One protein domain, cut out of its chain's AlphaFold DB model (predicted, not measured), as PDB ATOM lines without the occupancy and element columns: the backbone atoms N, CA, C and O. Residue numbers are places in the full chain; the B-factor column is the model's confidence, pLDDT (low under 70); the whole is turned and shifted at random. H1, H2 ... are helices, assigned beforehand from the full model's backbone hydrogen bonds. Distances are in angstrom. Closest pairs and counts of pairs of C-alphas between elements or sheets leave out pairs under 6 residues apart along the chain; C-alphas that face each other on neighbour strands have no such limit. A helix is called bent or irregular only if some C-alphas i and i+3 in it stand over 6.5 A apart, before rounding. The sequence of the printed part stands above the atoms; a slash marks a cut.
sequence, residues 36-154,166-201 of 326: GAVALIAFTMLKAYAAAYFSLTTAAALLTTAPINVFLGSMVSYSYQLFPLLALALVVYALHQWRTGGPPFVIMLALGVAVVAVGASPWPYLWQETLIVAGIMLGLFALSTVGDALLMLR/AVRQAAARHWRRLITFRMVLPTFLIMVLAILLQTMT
ATOM      1  N   GLY A  36      11.938  32.517 130.119       84.62
ATOM      2  CA  GLY A  36      10.685  32.937 129.498       84.62
ATOM      3  C   GLY A  36      10.172  34.264 130.058       84.62
ATOM      4  O   GLY A  36       9.843  35.164 129.287       84.62
ATOM      5  N   ALA A  37      10.163  34.420 131.384       86.38
ATOM      6  CA  ALA A  37       9.734  35.651 132.046       86.38
ATOM      7  C   ALA A  37      10.649  36.836 131.702       86.38
ATOM      8  O   ALA A  37      10.159  37.902 131.328       86.38
ATOM      9  N   VAL A  38      11.972  36.644 131.756       88.00
ATOM     10  CA  VAL A  38      12.955  37.682 131.398       88.00
ATOM     11  C   VAL A  38      12.807  38.094 129.933       88.00
ATOM     12  O   VAL A  38      12.741  39.289 129.637       88.00
ATOM     13  N   ALA A  39      12.692  37.129 129.018       86.56
ATOM     14  CA  ALA A  39      12.487  37.402 127.598       86.56
ATOM     15  C   ALA A  39      11.184  38.175 127.353       86.56
ATOM     16  O   ALA A  39      11.166  39.127 126.578       86.56
ATOM     17  N   LEU A  40      10.108  37.810 128.050       84.50
ATOM     18  CA  LEU A  40       8.799  38.447 127.935       84.50
ATOM     19  C   LEU A  40       8.791  39.881 128.495       84.50
ATOM     20  O   LEU A  40       8.190  40.766 127.879       84.50
ATOM     21  N   ILE A  41       9.506  40.152 129.592       86.12
ATOM     22  CA  ILE A  41       9.701  41.517 130.114       86.12
ATOM     23  C   ILE A  41      10.523  42.355 129.131       86.12
ATOM     24  O   ILE A  41      10.079  43.433 128.731       86.12
ATOM     25  N   ALA A  42      11.684  41.854 128.695       88.31
ATOM     26  CA  ALA A  42      12.556  42.555 127.751       88.31
ATOM     27  C   ALA A  42      11.819  42.874 126.442       88.31
ATOM     28  O   ALA A  42      11.898  43.984 125.914       88.31
ATOM     29  N   PHE A  43      11.028  41.920 125.959       85.75
ATOM     30  CA  PHE A  43      10.197  42.080 124.782       85.75
ATOM     31  C   PHE A  43       9.094  43.130 124.969       85.75
ATOM     32  O   PHE A  43       8.885  43.967 124.091       85.75
ATOM     33  N   THR A  44       8.424  43.139 126.124       84.94
ATOM     34  CA  THR A  44       7.402  44.148 126.451       84.94
ATOM     35  C   THR A  44       8.010  45.551 126.500       84.94
ATOM     36  O   THR A  44       7.433  46.488 125.947       84.94
ATOM     37  N   MET A  45       9.202  45.697 127.090       88.38
ATOM     38  CA  MET A  45       9.937  46.967 127.114       88.38
ATOM     39  C   MET A  45      10.334  47.423 125.707       88.38
ATOM     40  O   MET A  45      10.078  48.569 125.337       88.38
ATOM     41  N   LEU A  46      10.904  46.524 124.899       89.25
ATOM     42  CA  LEU A  46      11.290  46.829 123.523       89.25
ATOM     43  C   LEU A  46      10.074  47.223 122.676       89.25
ATOM     44  O   LEU A  46      10.150  48.160 121.881       89.25
ATOM     45  N   LYS A  47       8.938  46.546 122.871       86.25
ATOM     46  CA  LYS A  47       7.688  46.886 122.196       86.25
ATOM     47  C   LYS A  47       7.166  48.246 122.625       86.25
ATOM     48  O   LYS A  47       6.840  49.041 121.754       86.25
ATOM     49  N   ALA A  48       7.127  48.551 123.922       86.25
ATOM     50  CA  ALA A  48       6.732  49.876 124.399       86.25
ATOM     51  C   ALA A  48       7.636  50.979 123.820       86.25
ATOM     52  O   ALA A  48       7.146  52.036 123.425       86.25
ATOM     53  N   TYR A  49       8.937  50.709 123.698       87.69
ATOM     54  CA  TYR A  49       9.902  51.625 123.099       87.69
ATOM     55  C   TYR A  49       9.687  51.831 121.592       87.69
ATOM     56  O   TYR A  49       9.632  52.969 121.127       87.69
ATOM     57  N   ALA A  50       9.488  50.758 120.825       85.62
ATOM     58  CA  ALA A  50       9.209  50.843 119.389       85.62
ATOM     59  C   ALA A  50       7.845  51.498 119.099       85.62
ATOM     60  O   ALA A  50       7.728  52.347 118.215       85.62
ATOM     61  N   ALA A  51       6.824  51.154 119.883       83.62
ATOM     62  CA  ALA A  51       5.496  51.759 119.869       83.62
ATOM     63  C   ALA A  51       5.528  53.278 120.130       83.62
ATOM     64  O   ALA A  51       4.736  54.033 119.563       83.62
ATOM     65  N   ALA A  52       6.476  53.724 120.951       81.31
ATOM     66  CA  ALA A  52       6.744  55.119 121.265       81.31
ATOM     67  C   ALA A  52       7.617  55.846 120.217       81.31
ATOM     68  O   ALA A  52       8.168  56.899 120.529       81.31
ATOM     69  N   TYR A  53       7.809  55.294 119.009       83.56
ATOM     70  CA  TYR A  53       8.775  55.801 118.016       83.56
ATOM     71  C   TYR A  53      10.168  56.040 118.617       83.56
ATOM     72  O   TYR A  53      10.827  57.037 118.326       83.56
ATOM     73  N   PHE A  54      10.618  55.122 119.474       84.88
ATOM     74  CA  PHE A  54      11.927  55.188 120.123       84.88
ATOM     75  C   PHE A  54      12.089  56.396 121.076       84.88
ATOM     76  O   PHE A  54      13.205  56.780 121.433       84.88
ATOM     77  N   SER A  55      10.976  56.977 121.547       82.25
ATOM     78  CA  SER A  55      10.946  57.980 122.616       82.25
ATOM     79  C   SER A  55      10.893  57.303 123.989       82.25
ATOM     80  O   SER A  55       9.887  56.699 124.365       82.25
ATOM     81  N   LEU A  56      11.969  57.434 124.769       83.62
ATOM     82  CA  LEU A  56      12.069  56.820 126.098       83.62
ATOM     83  C   LEU A  56      11.057  57.413 127.093       83.62
ATOM     84  O   LEU A  56      10.489  56.685 127.901       83.62
ATOM     85  N   THR A  57      10.766  58.713 126.986       80.56
ATOM     86  CA  THR A  57       9.755  59.400 127.806       80.56
ATOM     87  C   THR A  57       8.345  58.894 127.511       80.56
ATOM     88  O   THR A  57       7.586  58.599 128.434       80.56
ATOM     89  N   THR A  58       8.006  58.719 126.233       79.31
ATOM     90  CA  THR A  58       6.702  58.180 125.821       79.31
ATOM     91  C   THR A  58       6.560  56.709 126.205       79.31
ATOM     92  O   THR A  58       5.518  56.306 126.721       79.31
ATOM     93  N   ALA A  59       7.618  55.912 126.035       85.12
ATOM     94  CA  ALA A  59       7.641  54.512 126.452       85.12
ATOM     95  C   ALA A  59       7.462  54.359 127.973       85.12
ATOM     96  O   ALA A  59       6.655  53.546 128.422       85.12
ATOM     97  N   ALA A  60       8.160  55.176 128.769       85.56
ATOM     98  CA  ALA A  60       8.026  55.186 130.224       85.56
ATOM     99  C   ALA A  60       6.611  55.586 130.669       85.56
ATOM    100  O   ALA A  60       6.043  54.965 131.569       85.56
ATOM    101  N   ALA A  61       6.001  56.575 130.010       80.75
ATOM    102  CA  ALA A  61       4.620  56.949 130.292       80.75
ATOM    103  C   ALA A  61       3.642  55.816 129.955       80.75
ATOM    104  O   ALA A  61       2.762  55.522 130.758       80.75
ATOM    105  N   LEU A  62       3.810  55.134 128.816       82.94
ATOM    106  CA  LEU A  62       2.980  53.983 128.439       82.94
ATOM    107  C   LEU A  62       3.048  52.860 129.481       82.94
ATOM    108  O   LEU A  62       2.016  52.321 129.879       82.94
ATOM    109  N   LEU A  63       4.258  52.537 129.944       86.50
ATOM    110  CA  LEU A  63       4.484  51.479 130.929       86.50
ATOM    111  C   LEU A  63       3.975  51.842 132.329       86.50
ATOM    112  O   LEU A  63       3.555  50.954 133.058       86.50
ATOM    113  N   THR A  64       3.990  53.118 132.714       86.44
ATOM    114  CA  THR A  64       3.538  53.542 134.053       86.44
ATOM    115  C   THR A  64       2.039  53.813 134.121       86.44
ATOM    116  O   THR A  64       1.412  53.507 135.129       86.44
ATOM    117  N   THR A  65       1.443  54.352 133.056       82.06
ATOM    118  CA  THR A  65       0.015  54.719 133.040       82.06
ATOM    119  C   THR A  65      -0.898  53.553 132.681       82.06
ATOM    120  O   THR A  65      -1.990  53.445 133.230       82.06
ATOM    121  N   ALA A  66      -0.463  52.667 131.780       81.00
ATOM    122  CA  ALA A  66      -1.301  51.600 131.244       81.00
ATOM    123  C   ALA A  66      -0.545  50.260 131.074       81.00
ATOM    124  O   ALA A  66      -0.664  49.630 130.016       81.00
ATOM    125  N   PRO A  67       0.203  49.769 132.089       83.75
ATOM    126  CA  PRO A  67       1.067  48.588 131.958       83.75
ATOM    127  C   PRO A  67       0.307  47.346 131.487       83.75
ATOM    128  O   PRO A  67       0.720  46.676 130.543       83.75
ATOM    129  N   ILE A  68      -0.839  47.066 132.115       84.06
ATOM    130  CA  ILE A  68      -1.662  45.883 131.831       84.06
ATOM    131  C   ILE A  68      -2.221  45.947 130.409       84.06
ATOM    132  O   ILE A  68      -2.209  44.954 129.693       84.06
ATOM    133  N   ASN A  69      -2.669  47.125 129.976       80.31
ATOM    134  CA  ASN A  69      -3.201  47.337 128.636       80.31
ATOM    135  C   ASN A  69      -2.131  47.142 127.555       80.31
ATOM    136  O   ASN A  69      -2.373  46.447 126.569       80.31
ATOM    137  N   VAL A  70      -0.940  47.715 127.753       80.00
ATOM    138  CA  VAL A  70       0.195  47.545 126.831       80.00
ATOM    139  C   VAL A  70       0.612  46.076 126.772       80.00
ATOM    140  O   VAL A  70       0.817  45.538 125.681       80.00
ATOM    141  N   PHE A  71       0.684  45.410 127.925       83.50
ATOM    142  CA  PHE A  71       1.067  44.009 128.028       83.50
ATOM    143  C   PHE A  71       0.039  43.066 127.385       83.50
ATOM    144  O   PHE A  71       0.363  42.363 126.426       83.50
ATOM    145  N   LEU A  72      -1.217  43.092 127.847       82.06
ATOM    146  CA  LEU A  72      -2.294  42.244 127.324       82.06
ATOM    147  C   LEU A  72      -2.570  42.537 125.853       82.06
ATOM    148  O   LEU A  72      -2.742  41.608 125.068       82.06
ATOM    149  N   GLY A  73      -2.574  43.810 125.455       79.38
ATOM    150  CA  GLY A  73      -2.740  44.189 124.059       79.38
ATOM    151  C   GLY A  73      -1.630  43.607 123.184       79.38
ATOM    152  O   GLY A  73      -1.900  43.053 122.119       79.38
ATOM    153  N   SER A  74      -0.383  43.655 123.659       82.31
ATOM    154  CA  SER A  74       0.742  43.029 122.968       82.31
ATOM    155  C   SER A  74       0.558  41.519 122.859       82.31
ATOM    156  O   SER A  74       0.618  40.999 121.747       82.31
ATOM    157  N   MET A  75       0.271  40.825 123.966       83.62
ATOM    158  CA  MET A  75       0.048  39.374 123.955       83.62
ATOM    159  C   MET A  75      -1.071  38.974 122.989       83.62
ATOM    160  O   MET A  75      -0.887  38.060 122.188       83.62
ATOM    161  N   VAL A  76      -2.196  39.691 123.008       83.75
ATOM    162  CA  VAL A  76      -3.338  39.433 122.120       83.75
ATOM    163  C   VAL A  76      -2.957  39.665 120.661       83.75
ATOM    164  O   VAL A  76      -3.187  38.788 119.828       83.75
ATOM    165  N   SER A  77      -2.308  40.794 120.359       81.44
ATOM    166  CA  SER A  77      -1.815  41.110 119.015       81.44
ATOM    167  C   SER A  77      -0.936  39.995 118.452       81.44
ATOM    168  O   SER A  77      -1.082  39.638 117.283       81.44
ATOM    169  N   TYR A  78      -0.030  39.452 119.269       84.31
ATOM    170  CA  TYR A  78       0.856  38.366 118.859       84.31
ATOM    171  C   TYR A  78       0.118  37.045 118.735       84.31
ATOM    172  O   TYR A  78       0.311  36.343 117.748       84.31
ATOM    173  N   SER A  79      -0.762  36.722 119.682       86.44
ATOM    174  CA  SER A  79      -1.523  35.472 119.659       86.44
ATOM    175  C   SER A  79      -2.323  35.308 118.363       86.44
ATOM    176  O   SER A  79      -2.319  34.229 117.776       86.44
ATOM    177  N   TYR A  80      -2.908  36.391 117.836       84.81
ATOM    178  CA  TYR A  80      -3.681  36.342 116.594       84.81
ATOM    179  C   TYR A  80      -2.859  35.956 115.364       84.81
ATOM    180  O   TYR A  80      -3.395  35.275 114.490       84.81
ATOM    181  N   GLN A  81      -1.583  36.341 115.309       86.06
ATOM    182  CA  GLN A  81      -0.688  36.025 114.189       86.06
ATOM    183  C   GLN A  81       0.106  34.731 114.429       86.06
ATOM    184  O   GLN A  81       0.339  33.956 113.505       86.06
ATOM    185  N   LEU A  82       0.472  34.445 115.681       88.75
ATOM    186  CA  LEU A  82       1.252  33.262 116.046       88.75
ATOM    187  C   LEU A  82       0.412  31.983 116.089       88.75
ATOM    188  O   LEU A  82       0.932  30.924 115.753       88.75
ATOM    189  N   PHE A  83      -0.867  32.041 116.474       91.00
ATOM    190  CA  PHE A  83      -1.711  30.844 116.557       91.00
ATOM    191  C   PHE A  83      -1.940  30.148 115.206       91.00
ATOM    192  O   PHE A  83      -1.778  28.928 115.167       91.00
ATOM    193  N   PRO A  84      -2.227  30.850 114.088       89.06
ATOM    194  CA  PRO A  84      -2.252  30.234 112.758       89.06
ATOM    195  C   PRO A  84      -0.949  29.517 112.402       89.06
ATOM    196  O   PRO A  84      -0.973  28.374 111.943       89.06
ATOM    197  N   LEU A  85       0.193  30.169 112.643       89.88
ATOM    198  CA  LEU A  85       1.506  29.596 112.348       89.88
ATOM    199  C   LEU A  85       1.795  28.376 113.220       89.88
ATOM    200  O   LEU A  85       2.301  27.371 112.722       89.88
ATOM    201  N   LEU A  86       1.453  28.448 114.507       90.19
ATOM    202  CA  LEU A  86       1.593  27.343 115.446       90.19
ATOM    203  C   LEU A  86       0.717  26.161 115.027       90.19
ATOM    204  O   LEU A  86       1.204  25.035 114.982       90.19
ATOM    205  N   ALA A  87      -0.545  26.406 114.666       91.88
ATOM    206  CA  ALA A  87      -1.448  25.371 114.178       91.88
ATOM    207  C   ALA A  87      -0.885  24.681 112.929       91.88
ATOM    208  O   ALA A  87      -0.836  23.454 112.871       91.88
ATOM    209  N   LEU A  88      -0.397  25.458 111.958       89.38
ATOM    210  CA  LEU A  88       0.219  24.916 110.750       89.38
ATOM    211  C   LEU A  88       1.468  24.082 111.078       89.38
ATOM    212  O   LEU A  88       1.609  22.961 110.588       89.38
ATOM    213  N   ALA A  89       2.355  24.603 111.930       88.25
ATOM    214  CA  ALA A  89       3.563  23.903 112.354       88.25
ATOM    215  C   ALA A  89       3.232  22.579 113.063       88.25
ATOM    216  O   ALA A  89       3.856  21.558 112.774       88.25
ATOM    217  N   LEU A  90       2.215  22.571 113.930       91.56
ATOM    218  CA  LEU A  90       1.744  21.379 114.635       91.56
ATOM    219  C   LEU A  90       1.105  20.353 113.696       91.56
ATOM    220  O   LEU A  90       1.354  19.161 113.856       91.56
ATOM    221  N   VAL A  91       0.343  20.786 112.688       91.94
ATOM    222  CA  VAL A  91      -0.209  19.886 111.661       91.94
ATOM    223  C   VAL A  91       0.914  19.256 110.837       91.94
ATOM    224  O   VAL A  91       0.920  18.042 110.629       91.94
ATOM    225  N   VAL A  92       1.904  20.044 110.407       88.75
ATOM    226  CA  VAL A  92       3.073  19.525 109.677       88.75
ATOM    227  C   VAL A  92       3.873  18.554 110.548       88.75
ATOM    228  O   VAL A  92       4.268  17.488 110.073       88.75
ATOM    229  N   TYR A  93       4.059  18.877 111.828       88.62
ATOM    230  CA  TYR A  93       4.705  18.004 112.805       88.62
ATOM    231  C   TYR A  93       3.937  16.690 113.006       88.62
ATOM    232  O   TYR A  93       4.537  15.617 112.956       88.62
ATOM    233  N   ALA A  94       2.612  16.748 113.157       92.25
ATOM    234  CA  ALA A  94       1.753  15.575 113.297       92.25
ATOM    235  C   ALA A  94       1.815  14.674 112.053       92.25
ATOM    236  O   ALA A  94       1.972  13.459 112.176       92.25
ATOM    237  N   LEU A  95       1.778  15.259 110.850       90.50
ATOM    238  CA  LEU A  95       1.944  14.529 109.587       90.50
ATOM    239  C   LEU A  95       3.333  13.897 109.460       90.50
ATOM    240  O   LEU A  95       3.464  12.798 108.917       90.50
ATOM    241  N   HIS A  96       4.372  14.582 109.942       87.12
ATOM    242  CA  HIS A  96       5.720  14.032 109.982       87.12
ATOM    243  C   HIS A  96       5.783  12.814 110.905       87.12
ATOM    244  O   HIS A  96       6.174  11.744 110.443       87.12
ATOM    245  N   GLN A  97       5.311  12.953 112.149       89.62
ATOM    246  CA  GLN A  97       5.263  11.866 113.128       89.62
ATOM    247  C   GLN A  97       4.456  10.674 112.612       89.62
ATOM    248  O   GLN A  97       4.917   9.539 112.689       89.62
ATOM    249  N   TRP A  98       3.295  10.916 112.001       90.75
ATOM    250  CA  TRP A  98       2.483   9.852 111.416       90.75
ATOM    251  C   TRP A  98       3.239   9.068 110.333       90.75
ATOM    252  O   TRP A  98       3.184   7.841 110.297       90.75
ATOM    253  N   ARG A  99       4.014   9.759 109.486       88.38
ATOM    254  CA  ARG A  99       4.828   9.122 108.437       88.38
ATOM    255  C   ARG A  99       6.057   8.392 108.967       88.38
ATOM    256  O   ARG A  99       6.508   7.452 108.317       88.38
ATOM    257  N   THR A 100       6.624   8.830 110.086       88.19
ATOM    258  CA  THR A 100       7.803   8.201 110.701       88.19
ATOM    259  C   THR A 100       7.447   7.113 111.711       88.19
ATOM    260  O   THR A 100       8.351   6.567 112.334       88.19
ATOM    261  N   GLY A 101       6.160   6.786 111.879       91.94
ATOM    262  CA  GLY A 101       5.712   5.801 112.868       91.94
ATOM    263  C   GLY A 101       5.841   6.297 114.310       91.94
ATOM    264  O   GLY A 101       6.087   5.511 115.218       91.94
ATOM    265  N   GLY A 102       5.722   7.609 114.517       91.44
ATOM    266  CA  GLY A 102       5.720   8.231 115.832       91.44
ATOM    267  C   GLY A 102       4.540   7.775 116.699       91.44
ATOM    268  O   GLY A 102       3.531   7.285 116.186       91.44
ATOM    269  N   PRO A 103       4.641   7.947 118.027       95.25
ATOM    270  CA  PRO A 103       3.617   7.486 118.953       95.25
ATOM    271  C   PRO A 103       2.280   8.221 118.726       95.25
ATOM    272  O   PRO A 103       2.263   9.454 118.626       95.25
ATOM    273  N   PRO A 104       1.137   7.504 118.700       94.38
ATOM    274  CA  PRO A 104      -0.164   8.079 118.344       94.38
ATOM    275  C   PRO A 104      -0.618   9.181 119.308       94.38
ATOM    276  O   PRO A 104      -1.269  10.132 118.882       94.38
ATOM    277  N   PHE A 105      -0.231   9.109 120.588       95.31
ATOM    278  CA  PHE A 105      -0.591  10.133 121.572       95.31
ATOM    279  C   PHE A 105       0.008  11.510 121.233       95.31
ATOM    280  O   PHE A 105      -0.659  12.523 121.419       95.31
ATOM    281  N   VAL A 106       1.235  11.563 120.694       91.94
ATOM    282  CA  VAL A 106       1.897  12.824 120.309       91.94
ATOM    283  C   VAL A 106       1.185  13.454 119.118       91.94
ATOM    284  O   VAL A 106       0.991  14.666 119.084       91.94
ATOM    285  N   ILE A 107       0.758  12.627 118.160       94.25
ATOM    286  CA  ILE A 107      -0.008  13.063 116.988       94.25
ATOM    287  C   ILE A 107      -1.349  13.654 117.442       94.25
ATOM    288  O   ILE A 107      -1.689  14.767 117.046       94.25
ATOM    289  N   MET A 108      -2.074  12.946 118.315       95.94
ATOM    290  CA  MET A 108      -3.356  13.410 118.858       95.94
ATOM    291  C   MET A 108      -3.205  14.706 119.658       95.94
ATOM    292  O   MET A 108      -3.993  15.629 119.468       95.94
ATOM    293  N   LEU A 109      -2.171  14.814 120.498       95.69
ATOM    294  CA  LEU A 109      -1.883  16.030 121.256       95.69
ATOM    295  C   LEU A 109      -1.573  17.211 120.325       95.69
ATOM    296  O   LEU A 109      -2.153  18.281 120.484       95.69
ATOM    297  N   ALA A 110      -0.702  17.017 119.331       93.31
ATOM    298  CA  ALA A 110      -0.345  18.063 118.374       93.31
ATOM    299  C   ALA A 110      -1.566  18.553 117.579       93.31
ATOM    300  O   ALA A 110      -1.758  19.760 117.434       93.31
ATOM    301  N   LEU A 111      -2.419  17.635 117.113       96.62
ATOM    302  CA  LEU A 111      -3.660  17.982 116.417       96.62
ATOM    303  C   LEU A 111      -4.666  18.674 117.343       96.62
ATOM    304  O   LEU A 111      -5.266  19.667 116.939       96.62
ATOM    305  N   GLY A 112      -4.814  18.210 118.585       95.56
ATOM    306  CA  GLY A 112      -5.675  18.850 119.580       95.56
ATOM    307  C   GLY A 112      -5.268  20.300 119.842       95.56
ATOM    308  O   GLY A 112      -6.101  21.203 119.761       95.56
ATOM    309  N   VAL A 113      -3.973  20.549 120.061       95.50
ATOM    310  CA  VAL A 113      -3.440  21.911 120.238       95.50
ATOM    311  C   VAL A 113      -3.614  22.747 118.964       95.50
ATOM    312  O   VAL A 113      -3.963  23.923 119.056       95.50
ATOM    313  N   ALA A 114      -3.446  22.158 117.776       93.69
ATOM    314  CA  ALA A 114      -3.679  22.858 116.514       93.69
ATOM    315  C   ALA A 114      -5.145  23.295 116.351       93.69
ATOM    316  O   ALA A 114      -5.395  24.433 115.960       93.69
ATOM    317  N   VAL A 115      -6.113  22.439 116.695       95.38
ATOM    318  CA  VAL A 115      -7.548  22.775 116.650       95.38
ATOM    319  C   VAL A 115      -7.868  23.928 117.600       95.38
ATOM    320  O   VAL A 115      -8.552  24.872 117.202       95.38
ATOM    321  N   VAL A 116      -7.327  23.900 118.822       94.12
ATOM    322  CA  VAL A 116      -7.488  24.999 119.788       94.12
ATOM    323  C   VAL A 116      -6.875  26.294 119.250       94.12
ATOM    324  O   VAL A 116      -7.515  27.343 119.309       94.12
ATOM    325  N   ALA A 117      -5.673  26.232 118.671       92.44
ATOM    326  CA  ALA A 117      -5.008  27.395 118.090       92.44
ATOM    327  C   ALA A 117      -5.794  27.991 116.904       92.44
ATOM    328  O   ALA A 117      -5.933  29.212 116.813       92.44
ATOM    329  N   VAL A 118      -6.372  27.154 116.032       91.06
ATOM    330  CA  VAL A 118      -7.261  27.610 114.947       91.06
ATOM    331  C   VAL A 118      -8.527  28.250 115.513       91.06
ATOM    332  O   VAL A 118      -8.875  29.354 115.102       91.06
ATOM    333  N   GLY A 119      -9.186  27.604 116.479       89.06
ATOM    334  CA  GLY A 119     -10.409  28.125 117.102       89.06
ATOM    335  C   GLY A 119     -10.201  29.449 117.845       89.06
ATOM    336  O   GLY A 119     -11.100  30.288 117.879       89.06
ATOM    337  N   ALA A 120      -9.005  29.667 118.396       87.31
ATOM    338  CA  ALA A 120      -8.630  30.912 119.059       87.31
ATOM    339  C   ALA A 120      -8.218  32.033 118.083       87.31
ATOM    340  O   ALA A 120      -8.183  33.204 118.471       87.31
ATOM    341  N   SER A 121      -7.905  31.712 116.822       86.19
ATOM    342  CA  SER A 121      -7.453  32.703 115.845       86.19
ATOM    343  C   SER A 121      -8.624  33.382 115.114       86.19
ATOM    344  O   SER A 121      -9.590  32.727 114.716       86.19
ATOM    345  N   PRO A 122      -8.578  34.708 114.879       83.75
ATOM    346  CA  PRO A 122      -9.581  35.370 114.060       83.75
ATOM    347  C   PRO A 122      -9.445  34.964 112.584       83.75
ATOM    348  O   PRO A 122      -8.360  35.020 112.008       83.75
ATOM    349  N   TRP A 123     -10.580  34.653 111.949       82.44
ATOM    350  CA  TRP A 123     -10.672  34.188 110.557       82.44
ATOM    351  C   TRP A 123      -9.816  34.954 109.525       82.44
ATOM    352  O   TRP A 123      -9.147  34.302 108.723       82.44
ATOM    353  N   PRO A 124      -9.750  36.305 109.536       82.00
ATOM    354  CA  PRO A 124      -8.927  37.031 108.567       82.00
ATOM    355  C   PRO A 124      -7.430  36.710 108.670       82.00
ATOM    356  O   PRO A 124      -6.762  36.604 107.644       82.00
ATOM    357  N   TYR A 125      -6.911  36.516 109.889       81.31
ATOM    358  CA  TYR A 125      -5.501  36.177 110.101       81.31
ATOM    359  C   TYR A 125      -5.210  34.738 109.681       81.31
ATOM    360  O   TYR A 125      -4.181  34.491 109.066       81.31
ATOM    361  N   LEU A 126      -6.136  33.799 109.921       84.44
ATOM    362  CA  LEU A 126      -5.996  32.423 109.436       84.44
ATOM    363  C   LEU A 126      -5.783  32.385 107.918       84.44
ATOM    364  O   LEU A 126      -4.838  31.755 107.445       84.44
ATOM    365  N   TRP A 127      -6.618  33.089 107.151       83.88
ATOM    366  CA  TRP A 127      -6.495  33.110 105.691       83.88
ATOM    367  C   TRP A 127      -5.235  33.845 105.220       83.88
ATOM    368  O   TRP A 127      -4.513  33.354 104.356       83.88
ATOM    369  N   GLN A 128      -4.933  35.002 105.813       84.94
ATOM    370  CA  GLN A 128      -3.751  35.778 105.445       84.94
ATOM    371  C   GLN A 128      -2.454  34.993 105.688       84.94
ATOM    372  O   GLN A 128      -1.630  34.882 104.781       84.94
ATOM    373  N   GLU A 129      -2.286  34.408 106.874       82.56
ATOM    374  CA  GLU A 129      -1.068  33.671 107.218       82.56
ATOM    375  C   GLU A 129      -0.945  32.369 106.421       82.56
ATOM    376  O   GLU A 129       0.141  32.031 105.948       82.56
ATOM    377  N   THR A 130      -2.052  31.650 106.189       82.75
ATOM    378  CA  THR A 130      -2.018  30.438 105.352       82.75
ATOM    379  C   THR A 130      -1.626  30.748 103.910       82.75
ATOM    380  O   THR A 130      -0.815  30.011 103.347       82.75
ATOM    381  N   LEU A 131      -2.113  31.849 103.328       87.69
ATOM    382  CA  LEU A 131      -1.693  32.295 101.998       87.69
ATOM    383  C   LEU A 131      -0.215  32.695 101.952       87.69
ATOM    384  O   LEU A 131       0.476  32.324 101.003       87.69
ATOM    385  N   ILE A 132       0.284  33.414 102.964       86.62
ATOM    386  CA  ILE A 132       1.701  33.802 103.025       86.62
ATOM    387  C   ILE A 132       2.581  32.554 103.096       86.62
ATOM    388  O   ILE A 132       3.514  32.413 102.303       86.62
ATOM    389  N   VAL A 133       2.266  31.612 103.990       82.38
ATOM    390  CA  VAL A 133       3.059  30.385 104.118       82.38
ATOM    391  C   VAL A 133       2.958  29.526 102.857       82.38
ATOM    392  O   VAL A 133       3.981  29.030 102.386       82.38
ATOM    393  N   ALA A 134       1.771  29.390 102.261       83.44
ATOM    394  CA  ALA A 134       1.606  28.686 100.991       83.44
ATOM    395  C   ALA A 134       2.445  29.330  99.874       83.44
ATOM    396  O   ALA A 134       3.119  28.616  99.130       83.44
ATOM    397  N   GLY A 135       2.470  30.663  99.798       85.94
ATOM    398  CA  GLY A 135       3.289  31.417  98.849       85.94
ATOM    399  C   GLY A 135       4.790  31.203  99.054       85.94
ATOM    400  O   GLY A 135       5.503  30.930  98.089       85.94
ATOM    401  N   ILE A 136       5.272  31.246 100.302       84.75
ATOM    402  CA  ILE A 136       6.680  30.967 100.632       84.75
ATOM    403  C   ILE A 136       7.044  29.533 100.247       84.75
ATOM    404  O   ILE A 136       8.065  29.306  99.598       84.75
ATOM    405  N   MET A 137       6.197  28.564 100.597       79.19
ATOM    406  CA  MET A 137       6.422  27.159 100.262       79.19
ATOM    407  C   MET A 137       6.442  26.932  98.746       79.19
ATOM    408  O   MET A 137       7.305  26.208  98.253       79.19
ATOM    409  N   LEU A 138       5.552  27.587  97.996       83.94
ATOM    410  CA  LEU A 138       5.529  27.537  96.533       83.94
ATOM    411  C   LEU A 138       6.765  28.212  95.909       83.94
ATOM    412  O   LEU A 138       7.311  27.716  94.926       83.94
ATOM    413  N   GLY A 139       7.247  29.312  96.490       84.56
ATOM    414  CA  GLY A 139       8.470  29.986  96.049       84.56
ATOM    415  C   GLY A 139       9.718  29.132  96.276       84.56
ATOM    416  O   GLY A 139      10.520  28.943  95.358       84.56
ATOM    417  N   LEU A 140       9.854  28.543  97.469       82.69
ATOM    418  CA  LEU A 140      10.924  27.588  97.784       82.69
ATOM    419  C   LEU A 140      10.852  26.350  96.883       82.69
ATOM    420  O   LEU A 140      11.885  25.854  96.429       82.69
ATOM    421  N   PHE A 141       9.636  25.887  96.575       78.06
ATOM    422  CA  PHE A 141       9.403  24.817  95.613       78.06
ATOM    423  C   PHE A 141       9.966  25.174  94.236       78.06
ATOM    424  O   PHE A 141      10.833  24.459  93.733       78.06
ATOM    425  N   ALA A 142       9.545  26.305  93.669       81.75
ATOM    426  CA  ALA A 142      10.003  26.768  92.365       81.75
ATOM    427  C   ALA A 142      11.536  26.904  92.320       81.75
ATOM    428  O   ALA A 142      12.177  26.340  91.430       81.75
ATOM    429  N   LEU A 143      12.142  27.542  93.328       84.00
ATOM    430  CA  LEU A 143      13.598  27.690  93.444       84.00
ATOM    431  C   LEU A 143      14.325  26.341  93.456       84.00
ATOM    432  O   LEU A 143      15.318  26.174  92.745       84.00
ATOM    433  N   SER A 144      13.816  25.361  94.209       79.25
ATOM    434  CA  SER A 144      14.408  24.018  94.243       79.25
ATOM    435  C   SER A 144      14.333  23.321  92.880       79.25
ATOM    436  O   SER A 144      15.329  22.763  92.423       79.25
ATOM    437  N   THR A 145      13.193  23.423  92.184       77.75
ATOM    438  CA  THR A 145      13.010  22.795  90.865       77.75
ATOM    439  C   THR A 145      13.903  23.414  89.794       77.75
ATOM    440  O   THR A 145      14.457  22.693  88.965       77.75
ATOM    441  N   VAL A 146      14.105  24.735  89.836       84.06
ATOM    442  CA  VAL A 146      15.022  25.441  88.933       84.06
ATOM    443  C   VAL A 146      16.471  25.053  89.230       84.06
ATOM    444  O   VAL A 146      17.230  24.785  88.299       84.06
ATOM    445  N   GLY A 147      16.851  24.964  90.510       82.94
ATOM    446  CA  GLY A 147      18.181  24.508  90.922       82.94
ATOM    447  C   GLY A 147      18.496  23.097  90.420       82.94
ATOM    448  O   GLY A 147      19.549  22.877  89.820       82.94
ATOM    449  N   ASP A 148      17.558  22.162  90.580       77.31
ATOM    450  CA  ASP A 148      17.698  20.793  90.074       77.31
ATOM    451  C   ASP A 148      17.784  20.753  88.540       77.31
ATOM    452  O   ASP A 148      18.637  20.050  87.989       77.31
ATOM    453  N   ALA A 149      16.960  21.536  87.834       77.69
ATOM    454  CA  ALA A 149      17.003  21.629  86.374       77.69
ATOM    455  C   ALA A 149      18.352  22.175  85.871       77.69
ATOM    456  O   ALA A 149      18.946  21.607  84.952       77.69
ATOM    457  N   LEU A 150      18.888  23.219  86.514       85.25
ATOM    458  CA  LEU A 150      20.209  23.776  86.201       85.25
ATOM    459  C   LEU A 150      21.336  22.770  86.469       85.25
ATOM    460  O   LEU A 150      22.271  22.658  85.673       85.25
ATOM    461  N   LEU A 151      21.245  21.996  87.554       82.44
ATOM    462  CA  LEU A 151      22.203  20.926  87.843       82.44
ATOM    463  C   LEU A 151      22.131  19.787  86.818       82.44
ATOM    464  O   LEU A 151      23.166  19.189  86.514       82.44
ATOM    465  N   MET A 152      20.948  19.492  86.267       77.62
ATOM    466  CA  MET A 152      20.800  18.515  85.183       77.62
ATOM    467  C   MET A 152      21.378  19.020  83.861       77.62
ATOM    468  O   MET A 152      22.054  18.250  83.186       77.62
ATOM    469  N   LEU A 153      21.200  20.302  83.527       81.94
ATOM    470  CA  LEU A 153      21.807  20.907  82.332       81.94
ATOM    471  C   LEU A 153      23.342  20.911  82.386       81.94
ATOM    472  O   LEU A 153      23.999  20.885  81.350       81.94
ATOM    473  N   ARG A 154      23.927  20.919  83.591       85.50
ATOM    474  CA  ARG A 154      25.383  20.945  83.787       85.50
ATOM    475  C   ARG A 154      26.045  19.563  83.735       85.50
ATOM    476  O   ARG A 154      27.267  19.491  83.629       85.50
ATOM    477  N   ALA A 166      16.140   5.668  88.353       67.88
ATOM    478  CA  ALA A 166      16.901   5.774  89.596       67.88
ATOM    479  C   ALA A 166      17.078   7.238  90.032       67.88
ATOM    480  O   ALA A 166      16.965   7.540  91.221       67.88
ATOM    481  N   VAL A 167      17.272   8.157  89.077       68.06
ATOM    482  CA  VAL A 167      17.352   9.602  89.343       68.06
ATOM    483  C   VAL A 167      16.020  10.142  89.869       68.06
ATOM    484  O   VAL A 167      16.028  10.850  90.871       68.06
ATOM    485  N   ARG A 168      14.869   9.747  89.300       70.69
ATOM    486  CA  ARG A 168      13.543  10.130  89.836       70.69
ATOM    487  C   ARG A 168      13.315   9.629  91.265       70.69
ATOM    488  O   ARG A 168      12.804  10.371  92.100       70.69
ATOM    489  N   GLN A 169      13.713   8.395  91.576       74.19
ATOM    490  CA  GLN A 169      13.569   7.835  92.927       74.19
ATOM    491  C   GLN A 169      14.567   8.427  93.935       74.19
ATOM    492  O   GLN A 169      14.244   8.564  95.118       74.19
ATOM    493  N   ALA A 170      15.781   8.768  93.499       67.44
ATOM    494  CA  ALA A 170      16.762   9.468  94.324       67.44
ATOM    495  C   ALA A 170      16.318  10.912  94.598       67.44
ATOM    496  O   ALA A 170      16.326  11.329  95.756       67.44
ATOM    497  N   ALA A 171      15.829  11.617  93.571       64.75
ATOM    498  CA  ALA A 171      15.234  12.942  93.692       64.75
ATOM    499  C   ALA A 171      14.058  12.907  94.670       64.75
ATOM    500  O   ALA A 171      14.094  13.633  95.652       64.75
ATOM    501  N   ALA A 172      13.104  11.980  94.518       68.25
ATOM    502  CA  ALA A 172      11.962  11.838  95.427       68.25
ATOM    503  C   ALA A 172      12.361  11.548  96.891       68.25
ATOM    504  O   ALA A 172      11.715  12.041  97.818       68.25
ATOM    505  N   ARG A 173      13.426  10.767  97.130       69.75
ATOM    506  CA  ARG A 173      13.953  10.505  98.486       69.75
ATOM    507  C   ARG A 173      14.673  11.716  99.079       69.75
ATOM    508  O   ARG A 173      14.509  11.988 100.268       69.75
ATOM    509  N   HIS A 174      15.438  12.443  98.269       66.69
ATOM    510  CA  HIS A 174      16.092  13.684  98.677       66.69
ATOM    511  C   HIS A 174      15.053  14.767  98.999       66.69
ATOM    512  O   HIS A 174      15.103  15.377 100.065       66.69
ATOM    513  N   TRP A 175      14.028  14.876  98.156       61.22
ATOM    514  CA  TRP A 175      12.863  15.739  98.329       61.22
ATOM    515  C   TRP A 175      12.118  15.482  99.640       61.22
ATOM    516  O   TRP A 175      11.856  16.410 100.406       61.22
ATOM    517  N   ARG A 176      11.841  14.208  99.957       66.50
ATOM    518  CA  ARG A 176      11.203  13.835 101.231       66.50
ATOM    519  C   ARG A 176      12.032  14.252 102.443       66.50
ATOM    520  O   ARG A 176      11.427  14.594 103.451       66.50
ATOM    521  N   ARG A 177      13.368  14.242 102.359       64.69
ATOM    522  CA  ARG A 177      14.268  14.649 103.456       64.69
ATOM    523  C   ARG A 177      14.443  16.167 103.574       64.69
ATOM    524  O   ARG A 177      14.619  16.655 104.685       64.69
ATOM    525  N   LEU A 178      14.393  16.907 102.465       59.56
ATOM    526  CA  LEU A 178      14.541  18.368 102.467       59.56
ATOM    527  C   LEU A 178      13.299  19.086 103.008       59.56
ATOM    528  O   LEU A 178      13.424  20.042 103.770       59.56
ATOM    529  N   ILE A 179      12.107  18.600 102.658       63.38
ATOM    530  CA  ILE A 179      10.849  19.306 102.950       63.38
ATOM    531  C   ILE A 179      10.309  19.044 104.350       63.38
ATOM    532  O   ILE A 179       9.592  19.877 104.889       63.38
ATOM    533  N   THR A 180      10.634  17.912 104.974       65.88
ATOM    534  CA  THR A 180       9.856  17.483 106.145       65.88
ATOM    535  C   THR A 180      10.251  18.119 107.474       65.88
ATOM    536  O   THR A 180       9.433  18.075 108.382       65.88
ATOM    537  N   PHE A 181      11.431  18.737 107.617       63.09
ATOM    538  CA  PHE A 181      11.782  19.384 108.896       63.09
ATOM    539  C   PHE A 181      12.829  20.494 108.795       63.09
ATOM    540  O   PHE A 181      12.693  21.534 109.438       63.09
ATOM    541  N   ARG A 182      13.863  20.301 107.961       70.56
ATOM    542  CA  ARG A 182      14.997  21.236 107.877       70.56
ATOM    543  C   ARG A 182      14.618  22.626 107.382       70.56
ATOM    544  O   ARG A 182      15.267  23.572 107.794       70.56
ATOM    545  N   MET A 183      13.587  22.747 106.545       72.38
ATOM    546  CA  MET A 183      13.096  24.042 106.060       72.38
ATOM    547  C   MET A 183      11.922  24.578 106.891       72.38
ATOM    548  O   MET A 183      11.801  25.781 107.064       72.38
ATOM    549  N   VAL A 184      11.091  23.703 107.471       76.31
ATOM    550  CA  VAL A 184       9.881  24.111 108.210       76.31
ATOM    551  C   VAL A 184      10.231  24.941 109.441       76.31
ATOM    552  O   VAL A 184       9.665  26.013 109.630       76.31
ATOM    553  N   LEU A 185      11.185  24.475 110.252       80.44
ATOM    554  CA  LEU A 185      11.602  25.187 111.459       80.44
ATOM    555  C   LEU A 185      12.197  26.576 111.156       80.44
ATOM    556  O   LEU A 185      11.712  27.542 111.740       80.44
ATOM    557  N   PRO A 186      13.193  26.742 110.259       81.19
ATOM    558  CA  PRO A 186      13.711  28.073 109.956       81.19
ATOM    559  C   PRO A 186      12.669  28.961 109.275       81.19
ATOM    560  O   PRO A 186      12.600  30.134 109.616       81.19
ATOM    561  N   THR A 187      11.815  28.441 108.382       80.56
ATOM    562  CA  THR A 187      10.720  29.240 107.803       80.56
ATOM    563  C   THR A 187       9.757  29.723 108.884       80.56
ATOM    564  O   THR A 187       9.400  30.897 108.890       80.56
ATOM    565  N   PHE A 188       9.386  28.860 109.833       84.88
ATOM    566  CA  PHE A 188       8.570  29.247 110.980       84.88
ATOM    567  C   PHE A 188       9.259  30.330 111.819       84.88
ATOM    568  O   PHE A 188       8.649  31.357 112.094       84.88
ATOM    569  N   LEU A 189      10.537  30.158 112.168       86.38
ATOM    570  CA  LEU A 189      11.288  31.145 112.954       86.38
ATOM    571  C   LEU A 189      11.434  32.490 112.227       86.38
ATOM    572  O   LEU A 189      11.272  33.535 112.853       86.38
ATOM    573  N   ILE A 190      11.687  32.477 110.915       87.69
ATOM    574  CA  ILE A 190      11.750  33.686 110.080       87.69
ATOM    575  C   ILE A 190      10.390  34.385 110.057       87.69
ATOM    576  O   ILE A 190      10.334  35.602 110.208       87.69
ATOM    577  N   MET A 191       9.297  33.633 109.908       86.19
ATOM    578  CA  MET A 191       7.939  34.179 109.923       86.19
ATOM    579  C   MET A 191       7.588  34.793 111.275       86.19
ATOM    580  O   MET A 191       7.103  35.921 111.325       86.19
ATOM    581  N   VAL A 192       7.894  34.092 112.370       88.00
ATOM    582  CA  VAL A 192       7.730  34.619 113.728       88.00
ATOM    583  C   VAL A 192       8.527  35.912 113.880       88.00
ATOM    584  O   VAL A 192       7.960  36.917 114.289       88.00
ATOM    585  N   LEU A 193       9.803  35.935 113.489       88.06
ATOM    586  CA  LEU A 193      10.632  37.140 113.561       88.06
ATOM    587  C   LEU A 193      10.069  38.287 112.705       88.06
ATOM    588  O   LEU A 193      10.026  39.423 113.169       88.06
ATOM    589  N   ALA A 194       9.606  38.007 111.487       87.56
ATOM    590  CA  ALA A 194       9.011  39.006 110.603       87.56
ATOM    591  C   ALA A 194       7.731  39.609 111.203       87.56
ATOM    592  O   ALA A 194       7.583  40.831 111.222       87.56
ATOM    593  N   ILE A 195       6.856  38.773 111.766       86.69
ATOM    594  CA  ILE A 195       5.658  39.189 112.510       86.69
ATOM    595  C   ILE A 195       6.032  40.045 113.715       86.69
ATOM    596  O   ILE A 195       5.446  41.111 113.928       86.69
ATOM    597  N   LEU A 196       7.023  39.596 114.491       85.94
ATOM    598  CA  LEU A 196       7.532  40.331 115.641       85.94
ATOM    599  C   LEU A 196       7.940  41.737 115.213       85.94
ATOM    600  O   LEU A 196       7.367  42.696 115.723       85.94
ATOM    601  N   LEU A 197       8.813  41.850 114.208       86.44
ATOM    602  CA  LEU A 197       9.309  43.116 113.662       86.44
ATOM    603  C   LEU A 197       8.193  44.006 113.097       86.44
ATOM    604  O   LEU A 197       8.144  45.195 113.408       86.44
ATOM    605  N   GLN A 198       7.268  43.444 112.312       84.88
ATOM    606  CA  GLN A 198       6.180  44.198 111.681       84.88
ATOM    607  C   GLN A 198       5.206  44.797 112.705       84.88
ATOM    608  O   GLN A 198       4.599  45.841 112.460       84.88
ATOM    609  N   THR A 199       5.030  44.144 113.850       83.12
ATOM    610  CA  THR A 199       4.055  44.552 114.871       83.12
ATOM    611  C   THR A 199       4.672  45.322 116.039       83.12
ATOM    612  O   THR A 199       3.926  45.770 116.911       83.12
ATOM    613  N   MET A 200       5.997  45.528 116.055       83.62
ATOM    614  CA  MET A 200       6.685  46.278 117.119       83.62
ATOM    615  C   MET A 200       6.172  47.714 117.267       83.62
ATOM    616  O   MET A 200       6.103  48.229 118.377       83.62
ATOM    617  N   THR A 201       5.800  48.367 116.167       82.06
ATOM    618  CA  THR A 201       5.378  49.781 116.155       82.06
ATOM    619  C   THR A 201       3.874  49.971 116.379       82.06
ATOM    620  O   THR A 201       3.393  51.096 116.541       82.06
TER     621      THR A 201
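Overview. This is residues 36 to 154 and 166 to 201 of the 326 residues of an uncharacterized protein of Actinoplanes awajinensis subsp. mycoplanecinus (UniProt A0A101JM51). A long kinked helix, H3, forms a spine: H4 folds back on it as a hairpin, H7 runs beside it, and H5 sets out from its middle as a long arm; residues 149 to 154, of which 149 to 153 belong to H5, stick out. H1 and H2 pack together at the spine's beginning; H6 lies toward the opposite end of the long axis. The printed part has 155 residues with seven named helices, H1 to H7 in chain order, and no named strand: all helix. It is loose and elongated, with a radius of gyration of the C-alphas of 20.1 A and spans of 67 by 42 by 30 A.

Along the chain. H3, residues 67 to 99, is 46.1 A long, from C-alpha 67 at (1.067, 48.588, 131.958), with a kink of 41 degrees near residue 82. H5, residues 123 to 153, is 45.0 A long. H1 is residues 36 to 51, H2 56 to 65, H4 104 to 120, H6 166 to 182 and H7 184 to 199, ending at C-alpha 199 (4.055, 44.552, 114.871). H6 is irregular: C-alphas 178 and 181 are 7.1 A apart.

Arrangement. H3 is the hub. H4 touches it, closest C-alphas Ala 87 and Ala 114, 4.1 A, opposite ways at a steep tilt of 37 degrees, only just beyond shallow. H7 touches H3 at a shallow tilt of 16 degrees, closest C-alphas Leu 82 and Val 192, 7.0 A. H5 touches H3 with residues 125 to 130 alone, closest C-alphas Pro 84 and Leu 126, 5.5 A. H1 touches H3, closest C-alphas Thr 44 and Phe 71, 6.5 A, and H2, closest C-alphas Tyr 49 and Ala 59, 5.0 A. H5 and H6 are near each other. Every O i to N i+4 pair is within hydrogen-bond range in H1, H2, H4, H5 and H7; in H3 26 of 29 are, in H6 10 of 13.

Size, cuts and confidence. The farthest C-alphas, Thr 65 and Ala 166, are 67.6 A apart. Residues 155 to 165 are not printed, an 18.3 A gap between C-alphas 154 and 166. Of the links printed whole, none is long. Confidence is under 70 at residues 166 to 167 and 170 to 181.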